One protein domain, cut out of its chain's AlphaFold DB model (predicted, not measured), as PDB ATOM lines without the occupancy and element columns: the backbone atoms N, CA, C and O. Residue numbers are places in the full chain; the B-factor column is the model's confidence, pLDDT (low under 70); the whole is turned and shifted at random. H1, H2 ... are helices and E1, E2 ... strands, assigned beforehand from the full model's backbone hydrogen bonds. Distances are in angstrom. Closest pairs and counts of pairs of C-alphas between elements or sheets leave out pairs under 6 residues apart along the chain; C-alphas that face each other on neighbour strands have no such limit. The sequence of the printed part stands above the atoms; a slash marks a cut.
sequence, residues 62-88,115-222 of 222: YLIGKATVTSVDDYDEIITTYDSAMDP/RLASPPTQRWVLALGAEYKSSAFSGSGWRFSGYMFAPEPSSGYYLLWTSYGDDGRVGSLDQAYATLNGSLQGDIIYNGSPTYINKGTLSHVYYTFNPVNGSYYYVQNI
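What this domain is: This is residues 62 to 88 and 115 to 222 of the 222 residues of an uncharacterized protein of Firmicutes bacterium CAG:308 (UniProt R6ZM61). Two small sheets, E1 E5 E13 E8 E11 and E6 E12 E9 E10, lie partly face to face as a sandwich, and a third, E3 E2 E4 E7, runs from E7 near the middle out to the hairpin of E2 and E3 at one end. H1 covers E12 of the second sheet. The printed part has 135 residues, with 64 of them, under half, in named elements: thirteen strands, and one helix between E9 and E10, mostly strand. In the orders just given, the first two sheets are antiparallel and the third is mixed. The whole is compact, with a radius of gyration of the C-alphas of 13.9 A and spans of 37 by 27 by 26 A.

Where its parts are: Find C-alpha 62 at (252.009, 269.214, 89.327), where E1, residues 62 to 64, begins. Then come E2, 66 to 70, 13.3 A long, and E3, 78 to 83, 14.4 A. Past the cut, look for E4 at 123 to 126, E5 at 131 to 133, E6 at 142 to 144 and E7 at 148 to 151. E8, 158 to 164, is the longest strand by residues and runs 19.6 A from (253.854, 288.991, 86.166). E9 is 168 to 171, H1 173 to 180, 10.7 A long, E10 187 to 189 and E11 195 to 198. E12, 205 to 209, spans 13.7 A, and E13, 216 to 220, spans 13.8 A to (255.863, 280.458, 88.614).

How they stand to each other: In the sandwich, two sheets face to face, the facing parts are 9.2 A centre to centre, with strands at 21 degrees to each other. In its first sheet E13 and E8 are antiparallel at 158 degrees, with N 164 and O 216 2.8 A apart. In its second sheet, staggered E12 pairs with E9, N 169 to O 207 at 2.8 A, and with E6, N 143 to O 208 at 2.8 A. H1 is on this second sheet at a height of 8.3 A, over E12 and along it at 6 degrees on the local plane; every O i to N i+4 pair of H1 is within hydrogen-bond range. The closest C-alphas of E7 and E12, Met 148 and Val 205, are 4.9 A apart. E7 is parallel to E4, with N 124 and O 148 2.8 A apart. In the hairpin of E2 and E3, N 69 and O 80 are 2.8 A apart.

The domain as a whole: The two C-alphas farthest apart, Pro 88 and Ser 183, are 42.9 A apart. Residues 89 to 114 are not printed; C-alphas 88 and 115 are 27.1 A apart across the cut. Of the links printed whole, none is long. The mean pLDDT of the printed part is 91.9, and residues 115 to 117 are under 70.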
ATOM      1  N   TYR A  62     251.414 269.303  88.005       96.88
ATOM      2  CA  TYR A  62     252.009 269.214  89.327       96.88
ATOM      3  C   TYR A  62     252.062 270.609  89.939       96.88
ATOM      4  O   TYR A  62     252.733 271.499  89.418       96.88
ATOM      5  N   LEU A  63     251.347 270.797  91.044       98.25
ATOM      6  CA  LEU A  63     251.375 272.008  91.853       98.25
ATOM      7  C   LEU A  63     252.408 271.860  92.976       98.25
ATOM      8  O   LEU A  63     252.363 270.892  93.737       98.25
ATOM      9  N   ILE A  64     253.262 272.873  93.124       98.19
ATOM     10  CA  ILE A  64     254.132 273.075  94.282       98.19
ATOM     11  C   ILE A  64     253.754 274.418  94.920       98.19
ATOM     12  O   ILE A  64     253.658 275.448  94.253       98.19
ATOM     13  N   GLY A  65     253.501 274.414  96.225       97.62
ATOM     14  CA  GLY A  65     252.919 275.548  96.945       97.62
ATOM     15  C   GLY A  65     251.388 275.544  96.924       97.62
ATOM     16  O   GLY A  65     250.761 274.493  97.109       97.62
ATOM     17  N   LYS A  66     250.796 276.733  96.759       98.19
ATOM     18  CA  LYS A  66     249.356 276.992  96.915       98.19
ATOM     19  C   LYS A  66     248.738 277.600  95.667       98.19
ATOM     20  O   LYS A  66     249.334 278.470  95.033       98.19
ATOM     21  N   ALA A  67     247.505 277.204  95.381       97.50
ATOM     22  CA  ALA A  67     246.706 277.812  94.328       97.50
ATOM     23  C   ALA A  67     245.231 277.895  94.723       97.50
ATOM     24  O   ALA A  67     244.692 276.978  95.341       97.50
ATOM     25  N   THR A  68     244.559 278.966  94.315       96.00
ATOM     26  CA  THR A  68     243.106 279.115  94.438       96.00
ATOM     27  C   THR A  68     242.478 279.006  93.059       96.00
ATOM     28  O   THR A  68     242.899 279.690  92.130       96.00
ATOM     29  N   VAL A  69     241.463 278.159  92.914       93.81
ATOM     30  CA  VAL A  69     240.701 278.046  91.669       93.81
ATOM     31  C   VAL A  69     239.488 278.957  91.747       93.81
ATOM     32  O   VAL A  69     238.697 278.847  92.685       93.81
ATOM     33  N   THR A  70     239.334 279.831  90.757       90.69
ATOM     34  CA  THR A  70     238.192 280.748  90.646       90.69
ATOM     35  C   THR A  70     237.331 280.409  89.437       90.69
ATOM     36  O   THR A  70     237.821 279.816  88.465       90.69
ATOM     37  N   SER A  71     236.060 280.814  89.471       84.12
ATOM     38  CA  SER A  71     235.202 280.780  88.283       84.12
ATOM     39  C   SER A  71     235.788 281.663  87.180       84.12
ATOM     40  O   SER A  71     236.530 282.605  87.450       84.12
ATOM     41  N   VAL A  72     235.515 281.319  85.921       80.56
ATOM     42  CA  VAL A  72     235.903 282.143  84.764       80.56
ATOM     43  C   VAL A  72     234.861 283.202  84.425       80.56
ATOM     44  O   VAL A  72     235.197 284.183  83.765       80.56
ATOM     45  N   ASP A  73     233.631 283.008  84.902       83.50
ATOM     46  CA  ASP A  73     232.522 283.947  84.743       83.50
ATOM     47  C   ASP A  73     232.507 284.996  85.870       83.50
ATOM     48  O   ASP A  73     232.061 286.124  85.661       83.50
ATOM     49  N   ASP A  74     233.033 284.633  87.047       86.38
ATOM     50  CA  ASP A  74     233.196 285.509  88.209       86.38
ATOM     51  C   ASP A  74     234.529 285.218  88.926       86.38
ATOM     52  O   ASP A  74     234.690 284.208  89.609       86.38
ATOM     53  N   TYR A  75     235.514 286.109  88.776       86.44
ATOM     54  CA  TYR A  75     236.840 285.920  89.377       86.44
ATOM     55  C   TYR A  75     236.863 286.067  90.905       86.44
ATOM     56  O   TYR A  75     237.859 285.662  91.511       86.44
ATOM     57  N   ASP A  76     235.802 286.599  91.519       86.94
ATOM     58  CA  ASP A  76     235.673 286.694  92.976       86.94
ATOM     59  C   ASP A  76     235.066 285.411  93.583       86.94
ATOM     60  O   ASP A  76     235.184 285.166  94.788       86.94
ATOM     61  N   GLU A  77     234.465 284.547  92.758       91.19
ATOM     62  CA  GLU A  77     233.944 283.251  93.184       91.19
ATOM     63  C   GLU A  77     235.078 282.224  93.320       91.19
ATOM     64  O   GLU A  77     235.625 281.710  92.339       91.19
ATOM     65  N   ILE A  78     235.407 281.878  94.568       92.81
ATOM     66  CA  ILE A  78     236.356 280.808  94.891       92.81
ATOM     67  C   ILE A  78     235.654 279.452  94.790       92.81
ATOM     68  O   ILE A  78     234.773 279.137  95.588       92.81
ATOM     69  N   ILE A  79     236.110 278.618  93.854       92.50
ATOM     70  CA  ILE A  79     235.638 277.239  93.680       92.50
ATOM     71  C   ILE A  79     236.324 276.317  94.689       92.50
ATOM     72  O   ILE A  79     235.677 275.512  95.356       92.50
ATOM     73  N   THR A  80     237.653 276.403  94.780       94.56
ATOM     74  CA  THR A  80     238.453 275.580  95.696       94.56
ATOM     75  C   THR A  80     239.833 276.194  95.930       94.56
ATOM     76  O   THR A  80     240.241 277.131  95.245       94.56
ATOM     77  N   THR A  81     240.566 275.678  96.911       96.38
ATOM     78  CA  THR A  81     241.971 276.013  97.160       96.38
ATOM     79  C   THR A  81     242.765 274.734  97.367       96.38
ATOM     80  O   THR A  81     242.305 273.812  98.037       96.38
ATOM     81  N   TYR A  82     243.963 274.709  96.800       97.25
ATOM     82  CA  TYR A  82     244.923 273.627  96.902       97.25
ATOM     83  C   TYR A  82     246.157 274.091  97.671       97.25
ATOM     84  O   TYR A  82     246.638 275.211  97.484       97.25
ATOM     85  N   ASP A  83     246.678 273.205  98.514       98.06
ATOM     86  CA  ASP A  83     247.940 273.379  99.229       98.06
ATOM     87  C   ASP A  83     248.704 272.057  99.195       98.06
ATOM     88  O   ASP A  83     248.383 271.124  99.930       98.06
ATOM     89  N   SER A  84     249.721 271.981  98.342       97.94
ATOM     90  CA  SER A  84     250.557 270.780  98.202       97.94
ATOM     91  C   SER A  84     251.257 270.367  99.504       97.94
ATOM     92  O   SER A  84     251.561 269.194  99.686       97.94
ATOM     93  N   ALA A  85     251.480 271.280 100.455       97.50
ATOM     94  CA  ALA A  85     252.096 270.927 101.733       97.50
ATOM     95  C   ALA A  85     251.121 270.227 102.698       97.50
ATOM     96  O   ALA A  85     251.565 269.569 103.640       97.50
ATOM     97  N   MET A  86     249.809 270.389 102.493       96.44
ATOM     98  CA  MET A  86     248.768 269.907 103.412       96.44
ATOM     99  C   MET A  86     247.801 268.901 102.780       96.44
ATOM    100  O   MET A  86     247.111 268.196 103.517       96.44
ATOM    101  N   ASP A  87     247.720 268.827 101.449       96.94
ATOM    102  CA  ASP A  87     246.792 267.927 100.769       96.94
ATOM    103  C   ASP A  87     247.239 266.462 100.944       96.94
ATOM    104  O   ASP A  87     248.387 266.132 100.622       96.94
ATOM    105  N   PRO A  88     246.361 265.566 101.440       95.94
ATOM    106  CA  PRO A  88     246.700 264.167 101.697       95.94
ATOM    107  C   PRO A  88     247.033 263.361 100.434       95.94
ATOM    108  O   PRO A  88     247.597 262.276 100.557       95.94
ATOM    109  N   ARG A 115     245.140 266.571  76.057       50.78
ATOM    110  CA  ARG A 115     244.600 267.036  74.782       50.78
ATOM    111  C   ARG A 115     243.541 268.096  75.016       50.78
ATOM    112  O   ARG A 115     242.358 267.829  74.817       50.78
ATOM    113  N   LEU A 116     243.946 269.314  75.344       60.28
ATOM    114  CA  LEU A 116     243.063 270.441  75.080       60.28
ATOM    115  C   LEU A 116     243.391 271.004  73.696       60.28
ATOM    116  O   LEU A 116     244.380 271.702  73.483       60.28
ATOM    117  N   ALA A 117     242.547 270.641  72.728       67.25
ATOM    118  CA  ALA A 117     242.477 271.282  71.413       67.25
ATOM    119  C   ALA A 117     241.730 272.632  71.473       67.25
ATOM    120  O   ALA A 117     241.420 273.223  70.440       67.25
ATOM    121  N   SER A 118     241.417 273.101  72.682       80.19
ATOM    122  CA  SER A 118     240.662 274.312  72.973       80.19
ATOM    123  C   SER A 118     241.266 275.040  74.176       80.19
ATOM    124  O   SER A 118     241.842 274.383  75.040       80.19
ATOM    125  N   PRO A 119     241.102 276.366  74.283       80.06
ATOM    126  CA  PRO A 119     241.489 277.105  75.480       80.06
ATOM    127  C   PRO A 119     240.813 276.589  76.773       80.06
ATOM    128  O   PRO A 119     239.729 275.997  76.699       80.06
ATOM    129  N   PRO A 120     241.443 276.798  77.945       84.50
ATOM    130  CA  PRO A 120     240.979 276.288  79.237       84.50
ATOM    131  C   PRO A 120     239.753 277.034  79.778       84.50
ATOM    132  O   PRO A 120     239.500 278.184  79.425       84.50
ATOM    133  N   THR A 121     239.028 276.389  80.697       82.31
ATOM    134  CA  THR A 121     237.811 276.921  81.348       82.31
ATOM    135  C   THR A 121     237.939 277.083  82.862       82.31
ATOM    136  O   THR A 121     236.977 277.471  83.516       82.31
ATOM    137  N   GLN A 122     239.102 276.779  83.439       85.50
ATOM    138  CA  GLN A 122     239.361 276.922  84.871       85.50
ATOM    139  C   GLN A 122     240.563 277.824  85.106       85.50
ATOM    140  O   GLN A 122     241.613 277.625  84.486       85.50
ATOM    141  N   ARG A 123     240.406 278.778  86.030       92.38
ATOM    142  CA  ARG A 123     241.425 279.759  86.402       92.38
ATOM    143  C   ARG A 123     242.085 279.406  87.719       92.38
ATOM    144  O   ARG A 123     241.409 279.272  88.731       92.38
ATOM    145  N   TRP A 124     243.406 279.307  87.690       94.69
ATOM    146  CA  TRP A 124     244.272 279.031  88.825       94.69
ATOM    147  C   TRP A 124     245.038 280.291  89.209       94.69
ATOM    148  O   TRP A 124     245.859 280.805  88.450       94.69
ATOM    149  N   VAL A 125     244.770 280.792  90.406       95.81
ATOM    150  CA  VAL A 125     245.494 281.899  91.019       95.81
ATOM    151  C   VAL A 125     246.630 281.317  91.845       95.81
ATOM    152  O   VAL A 125     246.380 280.686  92.871       95.81
ATOM    153  N   LEU A 126     247.868 281.495  91.393       97.12
ATOM    154  CA  LEU A 126     249.054 280.989  92.081       97.12
ATOM    155  C   LEU A 126     249.441 281.936  93.215       97.12
ATOM    156  O   LEU A 126     249.593 283.137  92.986       97.12
ATOM    157  N   ALA A 127     249.629 281.403  94.421       97.19
ATOM    158  CA  ALA A 127     250.179 282.178  95.529       97.19
ATOM    159  C   ALA A 127     251.637 282.587  95.252       97.19
ATOM    160  O   ALA A 127     252.317 281.961  94.438       97.19
ATOM    161  N   LEU A 128     252.141 283.613  95.932       96.75
ATOM    162  CA  LEU A 128     253.542 284.011  95.856       96.75
ATOM    163  C   LEU A 128     254.438 282.851  96.320       96.75
ATOM    164  O   LEU A 128     254.220 282.262  97.380       96.75
ATOM    165  N   GLY A 129     255.446 282.529  95.516       96.19
ATOM    166  CA  GLY A 129     256.329 281.378  95.682       96.19
ATOM    167  C   GLY A 129     255.744 280.049  95.194       96.19
ATOM    168  O   GLY A 129     256.423 279.030  95.305       96.19
ATOM    169  N   ALA A 130     254.511 280.027  94.678       97.69
ATOM    170  CA  ALA A 130     253.928 278.826  94.095       97.69
ATOM    171  C   ALA A 130     254.338 278.657  92.631       97.69
ATOM    172  O   ALA A 130     254.542 279.620  91.883       97.69
ATOM    173  N   GLU A 131     254.385 277.402  92.208       97.75
ATOM    174  CA  GLU A 131     254.650 277.032  90.832       97.75
ATOM    175  C   GLU A 131     253.783 275.858  90.389       97.75
ATOM    176  O   GLU A 131     253.343 275.023  91.183       97.75
ATOM    177  N   TYR A 132     253.544 275.803  89.088       97.69
ATOM    178  CA  TYR A 132     252.841 274.714  88.443       97.69
ATOM    179  C   TYR A 132     253.649 274.225  87.242       97.69
ATOM    180  O   TYR A 132     254.146 275.026  86.442       97.69
ATOM    181  N   LYS A 133     253.746 272.904  87.103       96.88
ATOM    182  CA  LYS A 133     254.387 272.224  85.974       96.88
ATOM    183  C   LYS A 133     253.348 271.382  85.253       96.88
ATOM    184  O   LYS A 133     252.665 270.579  85.883       96.88
ATOM    185  N   SER A 134     253.201 271.564  83.949       95.06
ATOM    186  CA  SER A 134     252.196 270.827  83.186       95.06
ATOM    187  C   SER A 134     252.547 269.349  83.044       95.06
ATOM    188  O   SER A 134     253.719 268.968  83.046       95.06
ATOM    189  N   SER A 135     251.530 268.525  82.784       90.00
ATOM    190  CA  SER A 135     251.759 267.240  82.122       90.00
ATOM    191  C   SER A 135     252.421 267.454  80.754       90.00
ATOM    192  O   SER A 135     252.369 268.542  80.166       90.00
ATOM    193  N   ALA A 136     253.076 266.413  80.244       86.38
ATOM    194  CA  ALA A 136     253.726 266.477  78.946       86.38
ATOM    195  C   ALA A 136     252.713 266.513  77.785       86.38
ATOM    196  O   ALA A 136     251.789 265.704  77.691       86.38
ATOM    197  N   PHE A 137     252.930 267.434  76.851       79.25
ATOM    198  CA  PHE A 137     252.204 267.585  75.600       79.25
ATOM    199  C   PHE A 137     252.736 266.659  74.513       79.25
ATOM    200  O   PHE A 137     253.929 266.366  74.404       79.25
ATOM    201  N   SER A 138     251.824 266.272  73.618       80.62
ATOM    202  CA  SER A 138     252.186 265.816  72.281       80.62
ATOM    203  C   SER A 138     251.024 265.943  71.283       80.62
ATOM    204  O   SER A 138     249.848 266.107  71.639       80.62
ATOM    205  N   GLY A 139     251.350 265.811  69.998       78.69
ATOM    206  CA  GLY A 139     250.385 265.587  68.920       78.69
ATOM    207  C   GLY A 139     250.190 266.778  67.984       78.69
ATOM    208  O   GLY A 139     250.776 267.833  68.170       78.69
ATOM    209  N   SER A 140     249.358 266.591  66.958       84.38
ATOM    210  CA  SER A 140     249.205 267.550  65.856       84.38
ATOM    211  C   SER A 140     248.184 268.667  66.114       84.38
ATOM    212  O   SER A 140     247.107 268.416  66.659       84.38
ATOM    213  N   GLY A 141     248.465 269.873  65.636       90.00
ATOM    214  CA  GLY A 141     247.671 271.083  65.803       90.00
ATOM    215  C   GLY A 141     248.066 271.883  67.043       90.00
ATOM    216  O   GLY A 141     249.066 271.597  67.700       90.00
ATOM    217  N   TRP A 142     247.251 272.884  67.368       91.44
ATOM    218  CA  TRP A 142     247.408 273.657  68.598       91.44
ATOM    219  C   TRP A 142     247.124 272.803  69.836       91.44
ATOM    220  O   TRP A 142     246.203 271.980  69.854       91.44
ATOM    221  N   ARG A 143     247.927 273.009  70.873       92.31
ATOM    222  CA  ARG A 143     247.763 272.471  72.222       92.31
ATOM    223  C   ARG A 143     247.739 273.630  73.193       92.31
ATOM    224  O   ARG A 143     248.574 274.521  73.075       92.31
ATOM    225  N   PHE A 144     246.788 273.605  74.115       92.81
ATOM    226  CA  PHE A 144     246.592 274.640  75.125       92.81
ATOM    227  C   PHE A 144     246.821 274.062  76.522       92.81
ATOM    228  O   PHE A 144     246.669 272.857  76.733       92.81
ATOM    229  N   SER A 145     247.182 274.923  77.471       91.62
ATOM    230  CA  SER A 145     247.244 274.575  78.889       91.62
ATOM    231  C   SER A 145     245.902 274.061  79.413       91.62
ATOM    232  O   SER A 145     244.849 274.531  78.986       91.62
ATOM    233  N   GLY A 146     245.944 273.129  80.374       86.88
ATOM    234  CA  GLY A 146     244.757 272.629  81.078       86.88
ATOM    235  C   GLY A 146     244.031 273.702  81.890       86.88
ATOM    236  O   GLY A 146     242.807 273.678  82.013       86.88
ATOM    237  N   TYR A 147     244.784 274.698  82.357       91.00
ATOM    238  CA  TYR A 147     244.291 275.825  83.139       91.00
ATOM    239  C   TYR A 147     244.737 277.163  82.549       91.00
ATOM    240  O   TYR A 147     245.716 277.248  81.801       91.00
ATOM    241  N   MET A 148     244.014 278.221  82.904       92.88
ATOM    242  CA  MET A 148     244.519 279.589  82.810       92.88
ATOM    243  C   MET A 148     245.114 279.992  84.157       92.88
ATOM    244  O   MET A 148     244.591 279.602  85.197       92.88
ATOM    245  N   PHE A 149     246.186 280.776  84.148       95.75
ATOM    246  CA  PHE A 149     246.908 281.146  85.363       95.75
ATOM    247  C   PHE A 149     246.851 282.643  85.618       95.75
ATOM    248  O   PHE A 149     246.882 283.448  84.688       95.75
ATOM    249  N   ALA A 150     246.807 283.028  86.882       95.50
ATOM    250  CA  ALA A 150     246.966 284.407  87.310       95.50
ATOM    251  C   ALA A 150     247.869 284.463  88.549       95.50
ATOM    252  O   ALA A 150     247.837 283.536  89.362       95.50
ATOM    253  N   PRO A 151     248.670 285.525  88.712       95.56
ATOM    254  CA  PRO A 151     249.350 285.771  89.975       95.56
ATOM    255  C   PRO A 151     248.324 286.163  91.043       95.56
ATOM    256  O   PRO A 151     247.300 286.789  90.738       95.56
ATOM    257  N   GLU A 152     248.578 285.816  92.305       93.06
ATOM    258  CA  GLU A 152     247.764 286.345  93.396       93.06
ATOM    259  C   GLU A 152     247.820 287.886  93.414       93.06
ATOM    260  O   GLU A 152     248.882 288.463  93.161       93.06
ATOM    261  N   PRO A 153     246.716 288.590  93.734       88.38
ATOM    262  CA  PRO A 153     246.654 290.046  93.589       88.38
ATOM    263  C   PRO A 153     247.761 290.823  94.316       88.38
ATOM    264  O   PRO A 153     248.130 291.912  93.881       88.38
ATOM    265  N   SER A 154     248.293 290.277  95.416       88.25
ATOM    266  CA  SER A 154     249.322 290.937  96.225       88.25
ATOM    267  C   SER A 154     250.751 290.797  95.674       88.25
ATOM    268  O   SER A 154     251.640 291.533  96.097       88.25
ATOM    269  N   SER A 155     250.963 289.900  94.704       91.00
ATOM    270  CA  SER A 155     252.284 289.543  94.156       91.00
ATOM    271  C   SER A 155     252.688 290.308  92.888       91.00
ATOM    272  O   SER A 155     253.848 290.275  92.486       91.00
ATOM    273  N   GLY A 156     251.760 291.049  92.274       90.00
ATOM    274  CA  GLY A 156     251.980 291.778  91.022       90.00
ATOM    275  C   GLY A 156     251.205 291.182  89.845       90.00
ATOM    276  O   GLY A 156     250.223 290.471  90.030       90.00
ATOM    277  N   TYR A 157     251.612 291.524  88.618       91.94
ATOM    278  CA  TYR A 157     250.924 291.116  87.376       91.94
ATOM    279  C   TYR A 157     251.750 290.192  86.482       91.94
ATOM    280  O   TYR A 157     251.339 289.884  85.362       91.94
ATOM    281  N   TYR A 158     252.940 289.810  86.939       94.31
ATOM    282  CA  TYR A 158     253.854 288.991  86.166       94.31
ATOM    283  C   TYR A 158     253.806 287.551  86.649       94.31
ATOM    284  O   TYR A 158     253.709 287.287  87.840       94.31
ATOM    285  N   LEU A 159     253.921 286.634  85.700       97.38
ATOM    286  CA  LEU A 159     254.248 285.239  85.955       97.38
ATOM    287  C   LEU A 159     255.499 284.905  85.148       97.38
ATOM    288  O   LEU A 159     255.653 285.388  84.016       97.38
ATOM    289  N   LEU A 160     256.390 284.102  85.721       97.62
ATOM    290  CA  LEU A 160     257.562 283.588  85.027       97.62
ATOM    291  C   LEU A 160     257.177 282.300  84.300       97.62
ATOM    292  O   LEU A 160     256.754 281.332  84.926       97.62
ATOM    293  N   TRP A 161     257.320 282.301  82.977       98.06
ATOM    294  CA  TRP A 161     256.972 281.176  82.116       98.06
ATOM    295  C   TRP A 161     258.217 280.557  81.505       98.06
ATOM    296  O   TRP A 161     259.088 281.275  81.020       98.06
ATOM    297  N   THR A 162     258.270 279.230  81.464       97.75
ATOM    298  CA  THR A 162     259.315 278.497  80.737       97.75
ATOM    299  C   THR A 162     258.684 277.350  79.962       97.75
ATOM    300  O   THR A 162     257.836 276.645  80.501       97.75
ATOM    301  N   SER A 163     259.093 277.167  78.706       96.75
ATOM    302  CA  SER A 163     258.731 276.005  77.890       96.75
ATOM    303  C   SER A 163     259.921 275.063  77.780       96.75
ATOM    304  O   SER A 163     261.056 275.531  77.734       96.75
ATOM    305  N   TYR A 164     259.670 273.761  77.713       95.69
ATOM    306  CA  TYR A 164     260.685 272.728  77.542       95.69
ATOM    307  C   TYR A 164     260.303 271.776  76.413       95.69
ATOM    308  O   TYR A 164     259.128 271.452  76.226       95.69
ATOM    309  N   GLY A 165     261.308 271.308  75.673       91.94
ATOM    310  CA  GLY A 165     261.162 270.404  74.526       91.94
ATOM    311  C   GLY A 165     260.847 271.126  73.215       91.94
ATOM    312  O   GLY A 165     261.386 270.751  72.176       91.94
ATOM    313  N   ASP A 166     260.050 272.192  73.272       92.88
ATOM    314  CA  ASP A 166     259.696 273.033  72.129       92.88
ATOM    315  C   ASP A 166     259.418 274.476  72.577       92.88
ATOM    316  O   ASP A 166     259.277 274.763  73.772       92.88
ATOM    317  N   ASP A 167     259.326 275.387  71.618       96.06
ATOM    318  CA  ASP A 167     258.877 276.752  71.859       96.06
ATOM    319  C   ASP A 167     257.371 276.782  72.173       96.06
ATOM    320  O   ASP A 167     256.573 275.922  71.776       96.06
ATOM    321  N   GLY A 168     256.958 277.834  72.870       96.00
ATOM    322  CA  GLY A 168     255.570 278.046  73.238       96.00
ATOM    323  C   GLY A 168     255.159 279.501  73.137       96.00
ATOM    324  O   GLY A 168     255.922 280.390  72.751       96.00
ATOM    325  N   ARG A 169     253.902 279.750  73.483       96.94
ATOM    326  CA  ARG A 169     253.330 281.087  73.573       96.94
ATOM    327  C   ARG A 169     252.491 281.220  74.817       96.94
ATOM    328  O   ARG A 169     251.878 280.251  75.255       96.94
ATOM    329  N   VAL A 170     252.411 282.441  75.328       97.62
ATOM    330  CA  VAL A 170     251.481 282.795  76.396       97.62
ATOM    331  C   VAL A 170     250.656 283.997  75.964       97.62
ATOM    332  O   VAL A 170     251.176 285.044  75.572       97.62
ATOM    333  N   GLY A 171     249.340 283.845  76.030       95.88
ATOM    334  CA  GLY A 171     248.375 284.876  75.666       95.88
ATOM    335  C   GLY A 171     247.285 285.032  76.718       95.88
ATOM    336  O   GLY A 171     247.222 284.269  77.678       95.88
ATOM    337  N   SER A 172     246.411 286.019  76.532       93.69
ATOM    338  CA  SER A 172     245.106 286.006  77.197       93.69
ATOM    339  C   SER A 172     244.192 284.937  76.582       93.69
ATOM    340  O   SER A 172     244.496 284.373  75.526       93.69
ATOM    341  N   LEU A 173     243.041 284.689  77.211       90.81
ATOM    342  CA  LEU A 173     242.032 283.761  76.691       90.81
ATOM    343  C   LEU A 173     241.584 284.129  75.261       90.81
ATOM    344  O   LEU A 173     241.547 283.270  74.382       90.81
ATOM    345  N   ASP A 174     241.350 285.416  74.993       92.00
ATOM    346  CA  ASP A 174     240.983 285.902  73.656       92.00
ATOM    347  C   ASP A 174     242.091 285.668  72.622       92.00
ATOM    348  O   ASP A 174     241.817 285.277  71.487       92.00
ATOM    349  N   GLN A 175     243.358 285.860  73.006       94.94
ATOM    350  CA  GLN A 175     244.507 285.608  72.129       94.94
ATOM    351  C   GLN A 175     244.654 284.114  71.807       94.94
ATOM    352  O   GLN A 175     244.990 283.754  70.674       94.94
ATOM    353  N   ALA A 176     244.363 283.248  72.780       94.00
ATOM    354  CA  ALA A 176     244.340 281.803  72.592       94.00
ATOM    355  C   ALA A 176     243.233 281.385  71.603       94.00
ATOM    356  O   ALA A 176     243.508 280.649  70.652       94.00
ATOM    357  N   TYR A 177     242.010 281.916  71.745       93.44
ATOM    358  CA  TYR A 177     240.923 281.678  70.783       93.44
ATOM    359  C   TYR A 177     241.220 282.251  69.395       93.44
ATOM    360  O   TYR A 177     240.963 281.590  68.389       93.44
ATOM    361  N   ALA A 178     241.790 283.453  69.308       95.38
ATOM    362  CA  ALA A 178     242.202 284.036  68.036       95.38
ATOM    363  C   ALA A 178     243.235 283.145  67.325       95.38
ATOM    364  O   ALA A 178     243.101 282.890  66.127       95.38
ATOM    365  N   THR A 179     244.195 282.600  68.079       95.25
ATOM    366  CA  THR A 179     245.220 281.677  67.570       95.25
ATOM    367  C   THR A 179     244.607 280.373  67.068       95.25
ATOM    368  O   THR A 179     244.923 279.944  65.955       95.25
ATOM    369  N   LEU A 180     243.676 279.784  67.826       92.06
ATOM    370  CA  LEU A 180     242.921 278.605  67.394       92.06
ATOM    371  C   LEU A 180     242.171 278.857  66.073       92.06
ATOM    372  O   LEU A 180     242.127 277.983  65.211       92.06
ATOM    373  N   ASN A 181     241.644 280.070  65.893       93.31
ATOM    374  CA  ASN A 181     240.903 280.495  64.704       93.31
ATOM    375  C   ASN A 181     241.796 281.005  63.552       93.31
ATOM    376  O   ASN A 181     241.283 281.524  62.560       93.31
ATOM    377  N   GLY A 182     243.124 280.861  63.655       92.75
ATOM    378  CA  GLY A 182     244.075 281.166  62.580       92.75
ATOM    379  C   GLY A 182     244.745 282.544  62.649       92.75
ATOM    380  O   GLY A 182     245.534 282.876  61.767       92.75
ATOM    381  N   SER A 183     244.485 283.340  63.689       95.81
ATOM    382  CA  SER A 183     245.182 284.604  63.960       95.81
ATOM    383  C   SER A 183     246.220 284.398  65.060       95.81
ATOM    384  O   SER A 183     245.899 284.448  66.244       95.81
ATOM    385  N   LEU A 184     247.472 284.154  64.673       95.50
ATOM    386  CA  LEU A 184     248.565 283.904  65.614       95.50
ATOM    387  C   LEU A 184     248.802 285.112  66.536       95.50
ATOM    388  O   LEU A 184     249.188 286.182  66.066       95.50
ATOM    389  N   GLN A 185     248.609 284.928  67.843       96.25
ATOM    390  CA  GLN A 185     248.778 285.966  68.867       96.25
ATOM    391  C   GLN A 185     249.543 285.444  70.097       96.25
ATOM    392  O   GLN A 185     249.914 284.270  70.162       96.25
ATOM    393  N   GLY A 186     249.774 286.323  71.077       95.44
ATOM    394  CA  GLY A 186     250.498 286.041  72.321       95.44
ATOM    395  C   GLY A 186     252.011 286.185  72.206       95.44
ATOM    396  O   GLY A 186     252.568 286.287  71.109       95.44
ATOM    397  N   ASP A 187     252.658 286.195  73.361       96.69
ATOM    398  CA  ASP A 187     254.096 286.397  73.500       96.69
ATOM    399  C   ASP A 187     254.817 285.059  73.354       96.69
ATOM    400  O   ASP A 187     254.365 284.052  73.897       96.69
ATOM    401  N   ILE A 188     255.908 285.034  72.588       96.88
ATOM    402  CA  ILE A 188     256.723 283.828  72.402       96.88
ATOM    403  C   ILE A 188     257.523 283.578  73.677       96.88
ATOM    404  O   ILE A 188     258.122 284.507  74.217       96.88
ATOM    405  N   ILE A 189     257.575 282.318  74.103       97.50
ATOM    406  CA  ILE A 189     258.565 281.834  75.060       97.50
ATOM    407  C   ILE A 189     259.428 280.781  74.373       97.50
ATOM    408  O   ILE A 189     258.913 279.827  73.791       97.50
ATOM    409  N   TYR A 190     260.741 280.995  74.397       97.38
ATOM    410  CA  TYR A 190     261.695 280.088  73.769       97.38
ATOM    411  C   TYR A 190     262.001 278.910  74.691       97.38
ATOM    412  O   TYR A 190     262.053 279.065  75.915       97.38
ATOM    413  N   ASN A 191     262.220 277.740  74.097       96.38
ATOM    414  CA  ASN A 191     262.601 276.523  74.802       96.38
ATOM    415  C   ASN A 191     263.770 276.778  75.779       96.38
ATOM    416  O   ASN A 191     264.791 277.369  75.416       96.38
ATOM    417  N   GLY A 192     263.600 276.359  77.032       95.44
ATOM    418  CA  GLY A 192     264.566 276.497  78.121       95.44
ATOM    419  C   GLY A 192     264.837 277.932  78.585       95.44
ATOM    420  O   GLY A 192     265.744 278.132  79.388       95.44
ATOM    421  N   SER A 193     264.101 278.935  78.090       96.50
ATOM    422  CA  SER A 193     264.345 280.353  78.391       96.50
ATOM    423  C   SER A 193     263.223 280.958  79.248       96.50
ATOM    424  O   SER A 193     262.159 281.296  78.712       96.50
ATOM    425  N   PRO A 194     263.443 281.145  80.564       96.62
ATOM    426  CA  PRO A 194     262.463 281.772  81.440       96.62
ATOM    427  C   PRO A 194     262.124 283.193  80.986       96.62
ATOM    428  O   PRO A 194     263.009 284.019  80.760       96.62
ATOM    429  N   THR A 195     260.833 283.487  80.855       97.81
ATOM    430  CA  THR A 195     260.323 284.765  80.347       97.81
ATOM    431  C   THR A 195     259.224 285.298  81.259       97.81
ATOM    432  O   THR A 195     258.201 284.645  81.470       97.81
ATOM    433  N   TYR A 196     259.416 286.505  81.795       96.69
ATOM    434  CA  TYR A 196     258.371 287.209  82.536       96.69
ATOM    435  C   TYR A 196     257.328 287.766  81.575       96.69
ATOM    436  O   TYR A 196     257.639 288.573  80.698       96.69
ATOM    437  N   ILE A 197     256.077 287.371  81.774       96.06
ATOM    438  CA  ILE A 197     254.948 287.815  80.958       96.06
ATOM    439  C   ILE A 197     253.953 288.519  81.862       96.06
ATOM    440  O   ILE A 197     253.750 288.090  82.993       96.06
ATOM    441  N   ASN A 198     253.333 289.587  81.362       92.88
ATOM    442  CA  ASN A 198     252.282 290.334  82.044       92.88
ATOM    443  C   ASN A 198     251.000 290.293  81.209       92.88
ATOM    444  O   ASN A 198     250.977 290.780  80.077       92.88
ATOM    445  N   LYS A 199     249.934 289.721  81.778       87.62
ATOM    446  CA  LYS A 199     248.565 289.768  81.231       87.62
ATOM    447  C   LYS A 199     247.577 290.360  82.246       87.62
ATOM    448  O   LYS A 199     246.371 290.126  82.156       87.62
ATOM    449  N   GLY A 200     248.081 291.149  83.196       80.69
ATOM    450  CA  GLY A 200     247.302 291.703  84.295       80.69
ATOM    451  C   GLY A 200     246.782 290.619  85.237       80.69
ATOM    452  O   GLY A 200     247.403 289.579  85.430       80.69
ATOM    453  N   THR A 201     245.612 290.864  85.819       70.88
ATOM    454  CA  THR A 201     244.944 289.929  86.737       70.88
ATOM    455  C   THR A 201     244.021 288.940  86.030       70.88
ATOM    456  O   THR A 201     243.464 288.062  86.686       70.88
ATOM    457  N   LEU A 202     243.823 289.087  84.715       70.06
ATOM    458  CA  LEU A 202     242.762 288.396  83.990       70.06
ATOM    459  C   LEU A 202     243.099 286.918  83.833       70.06
ATOM    460  O   LEU A 202     242.491 286.105  84.524       70.06
ATOM    461  N   SER A 203     244.070 286.566  82.979       83.06
ATOM    462  CA  SER A 203     244.521 285.180  82.774       83.06
ATOM    463  C   SER A 203     245.663 285.054  81.767       83.06
ATOM    464  O   SER A 203     245.657 285.700  80.720       83.06
ATOM    465  N   HIS A 204     246.589 284.147  82.055       94.38
ATOM    466  CA  HIS A 204     247.671 283.692  81.193       94.38
ATOM    467  C   HIS A 204     247.354 282.272  80.714       94.38
ATOM    468  O   HIS A 204     247.141 281.371  81.527       94.38
ATOM    469  N   VAL A 205     247.327 282.066  79.403       95.25
ATOM    470  CA  VAL A 205     247.066 280.773  78.763       95.25
ATOM    471  C   VAL A 205     248.287 280.398  77.944       95.25
ATOM    472  O   VAL A 205     248.681 281.162  77.062       95.25
ATOM    473  N   TYR A 206     248.862 279.229  78.216       96.25
ATOM    474  CA  TYR A 206     249.955 278.693  77.415       96.25
ATOM    475  C   TYR A 206     249.415 277.925  76.211       96.25
ATOM    476  O   TYR A 206     248.408 277.221  76.313       96.25
ATOM    477  N   TYR A 207     250.092 278.037  75.072       95.31
ATOM    478  CA  TYR A 207     249.804 277.223  73.900       95.31
ATOM    479  C   TYR A 207     251.009 277.029  72.983       95.31
ATOM    480  O   TYR A 207     251.886 277.882  72.868       95.31
ATOM    481  N   THR A 208     251.029 275.893  72.294       95.12
ATOM    482  CA  THR A 208     252.092 275.486  71.363       95.12
ATOM    483  C   THR A 208     251.503 274.706  70.183       95.12
ATOM    484  O   THR A 208     250.376 274.207  70.263       95.12
ATOM    485  N   PHE A 209     252.218 274.632  69.061       92.88
ATOM    486  CA  PHE A 209     251.736 274.031  67.816       92.88
ATOM    487  C   PHE A 209     252.596 272.836  67.415       92.88
ATOM    488  O   PHE A 209     253.788 272.994  67.192       92.88
ATOM    489  N   ASN A 210     251.972 271.666  67.248       90.69
ATOM    490  CA  ASN A 210     252.665 270.404  66.958       90.69
ATOM    491  C   ASN A 210     253.824 270.083  67.930       90.69
ATOM    492  O   ASN A 210     254.895 269.713  67.447       90.69
ATOM    493  N   PRO A 211     253.643 270.190  69.261       89.69
ATOM    494  CA  PRO A 211     254.755 270.025  70.188       89.69
ATOM    495  C   PRO A 211     255.427 268.661  70.043       89.69
ATOM    496  O   PRO A 211     254.753 267.622  69.918       89.69
ATOM    497  N   VAL A 212     256.759 268.673  70.132       89.06
ATOM    498  CA  VAL A 212     257.582 267.465  70.263       89.06
ATOM    499  C   VAL A 212     257.062 266.620  71.431       89.06
ATOM    500  O   VAL A 212     256.640 267.151  72.461       89.06
ATOM    501  N   ASN A 213     257.061 265.294  71.272       85.44
ATOM    502  CA  ASN A 213     256.607 264.395  72.328       85.44
ATOM    503  C   ASN A 213     257.414 264.612  73.613       85.44
ATOM    504  O   ASN A 213     258.637 264.514  73.571       85.44
ATOM    505  N   GLY A 214     256.731 264.864  74.729       85.75
ATOM    506  CA  GLY A 214     257.389 265.144  76.002       85.75
ATOM    507  C   GLY A 214     257.551 266.629  76.313       85.75
ATOM    508  O   GLY A 214     258.056 266.935  77.382       85.75
ATOM    509  N   SER A 215     257.138 267.541  75.423       91.88
ATOM    510  CA  SER A 215     257.216 268.989  75.684       91.88
ATOM    511  C   SER A 215     256.289 269.396  76.822       91.88
ATOM    512  O   SER A 215     255.245 268.784  77.003       91.88
ATOM    513  N   TYR A 216     256.615 270.434  77.578       94.56
ATOM    514  CA  TYR A 216     255.876 270.815  78.784       94.56
ATOM    515  C   TYR A 216     256.214 272.254  79.182       94.56
ATOM    516  O   TYR A 216     257.181 272.819  78.675       94.56
ATOM    517  N   TYR A 217     255.413 272.870  80.054       96.12
ATOM    518  CA  TYR A 217     255.663 274.236  80.526       96.12
ATOM    519  C   TYR A 217     255.647 274.324  82.046       96.12
ATOM    520  O   TYR A 217     254.956 273.556  82.721       96.12
ATOM    521  N   TYR A 218     256.357 275.326  82.568       95.56
ATOM    522  CA  TYR A 218     256.241 275.781  83.951       95.56
ATOM    523  C   TYR A 218     255.709 277.200  83.994       95.56
ATOM    524  O   TYR A 218     256.025 278.029  83.133       95.56
ATOM    525  N   VAL A 219     254.969 277.477  85.054       97.50
ATOM    526  CA  VAL A 219     254.551 278.817  85.430       97.50
ATOM    527  C   VAL A 219     254.821 279.019  86.913       97.50
ATOM    528  O   VAL A 219     254.465 278.177  87.737       97.50
ATOM    529  N   GLN A 220     255.470 280.128  87.247       97.62
ATOM    530  CA  GLN A 220     255.863 280.458  88.614       97.62
ATOM    531  C   GLN A 220     255.382 281.866  88.958       97.62
ATOM    532  O   GLN A 220     255.445 282.775  88.122       97.62
ATOM    533  N   ASN A 221     254.920 282.043  90.191       97.19
ATOM    534  CA  ASN A 221     254.645 283.353  90.762       97.19
ATOM    535  C   ASN A 221     255.743 283.684  91.779       97.19
ATOM    536  O   ASN A 221     255.753 283.106  92.864       97.19
ATOM    537  N   ILE A 222     256.686 284.555  91.416       92.12
ATOM    538  CA  ILE A 222     257.901 284.852  92.198       92.12
ATOM    539  C   ILE A 222     258.196 286.345  92.268       92.12
ATOM    540  O   ILE A 222     257.907 287.051  91.274       92.12
TER     541      ILE A 222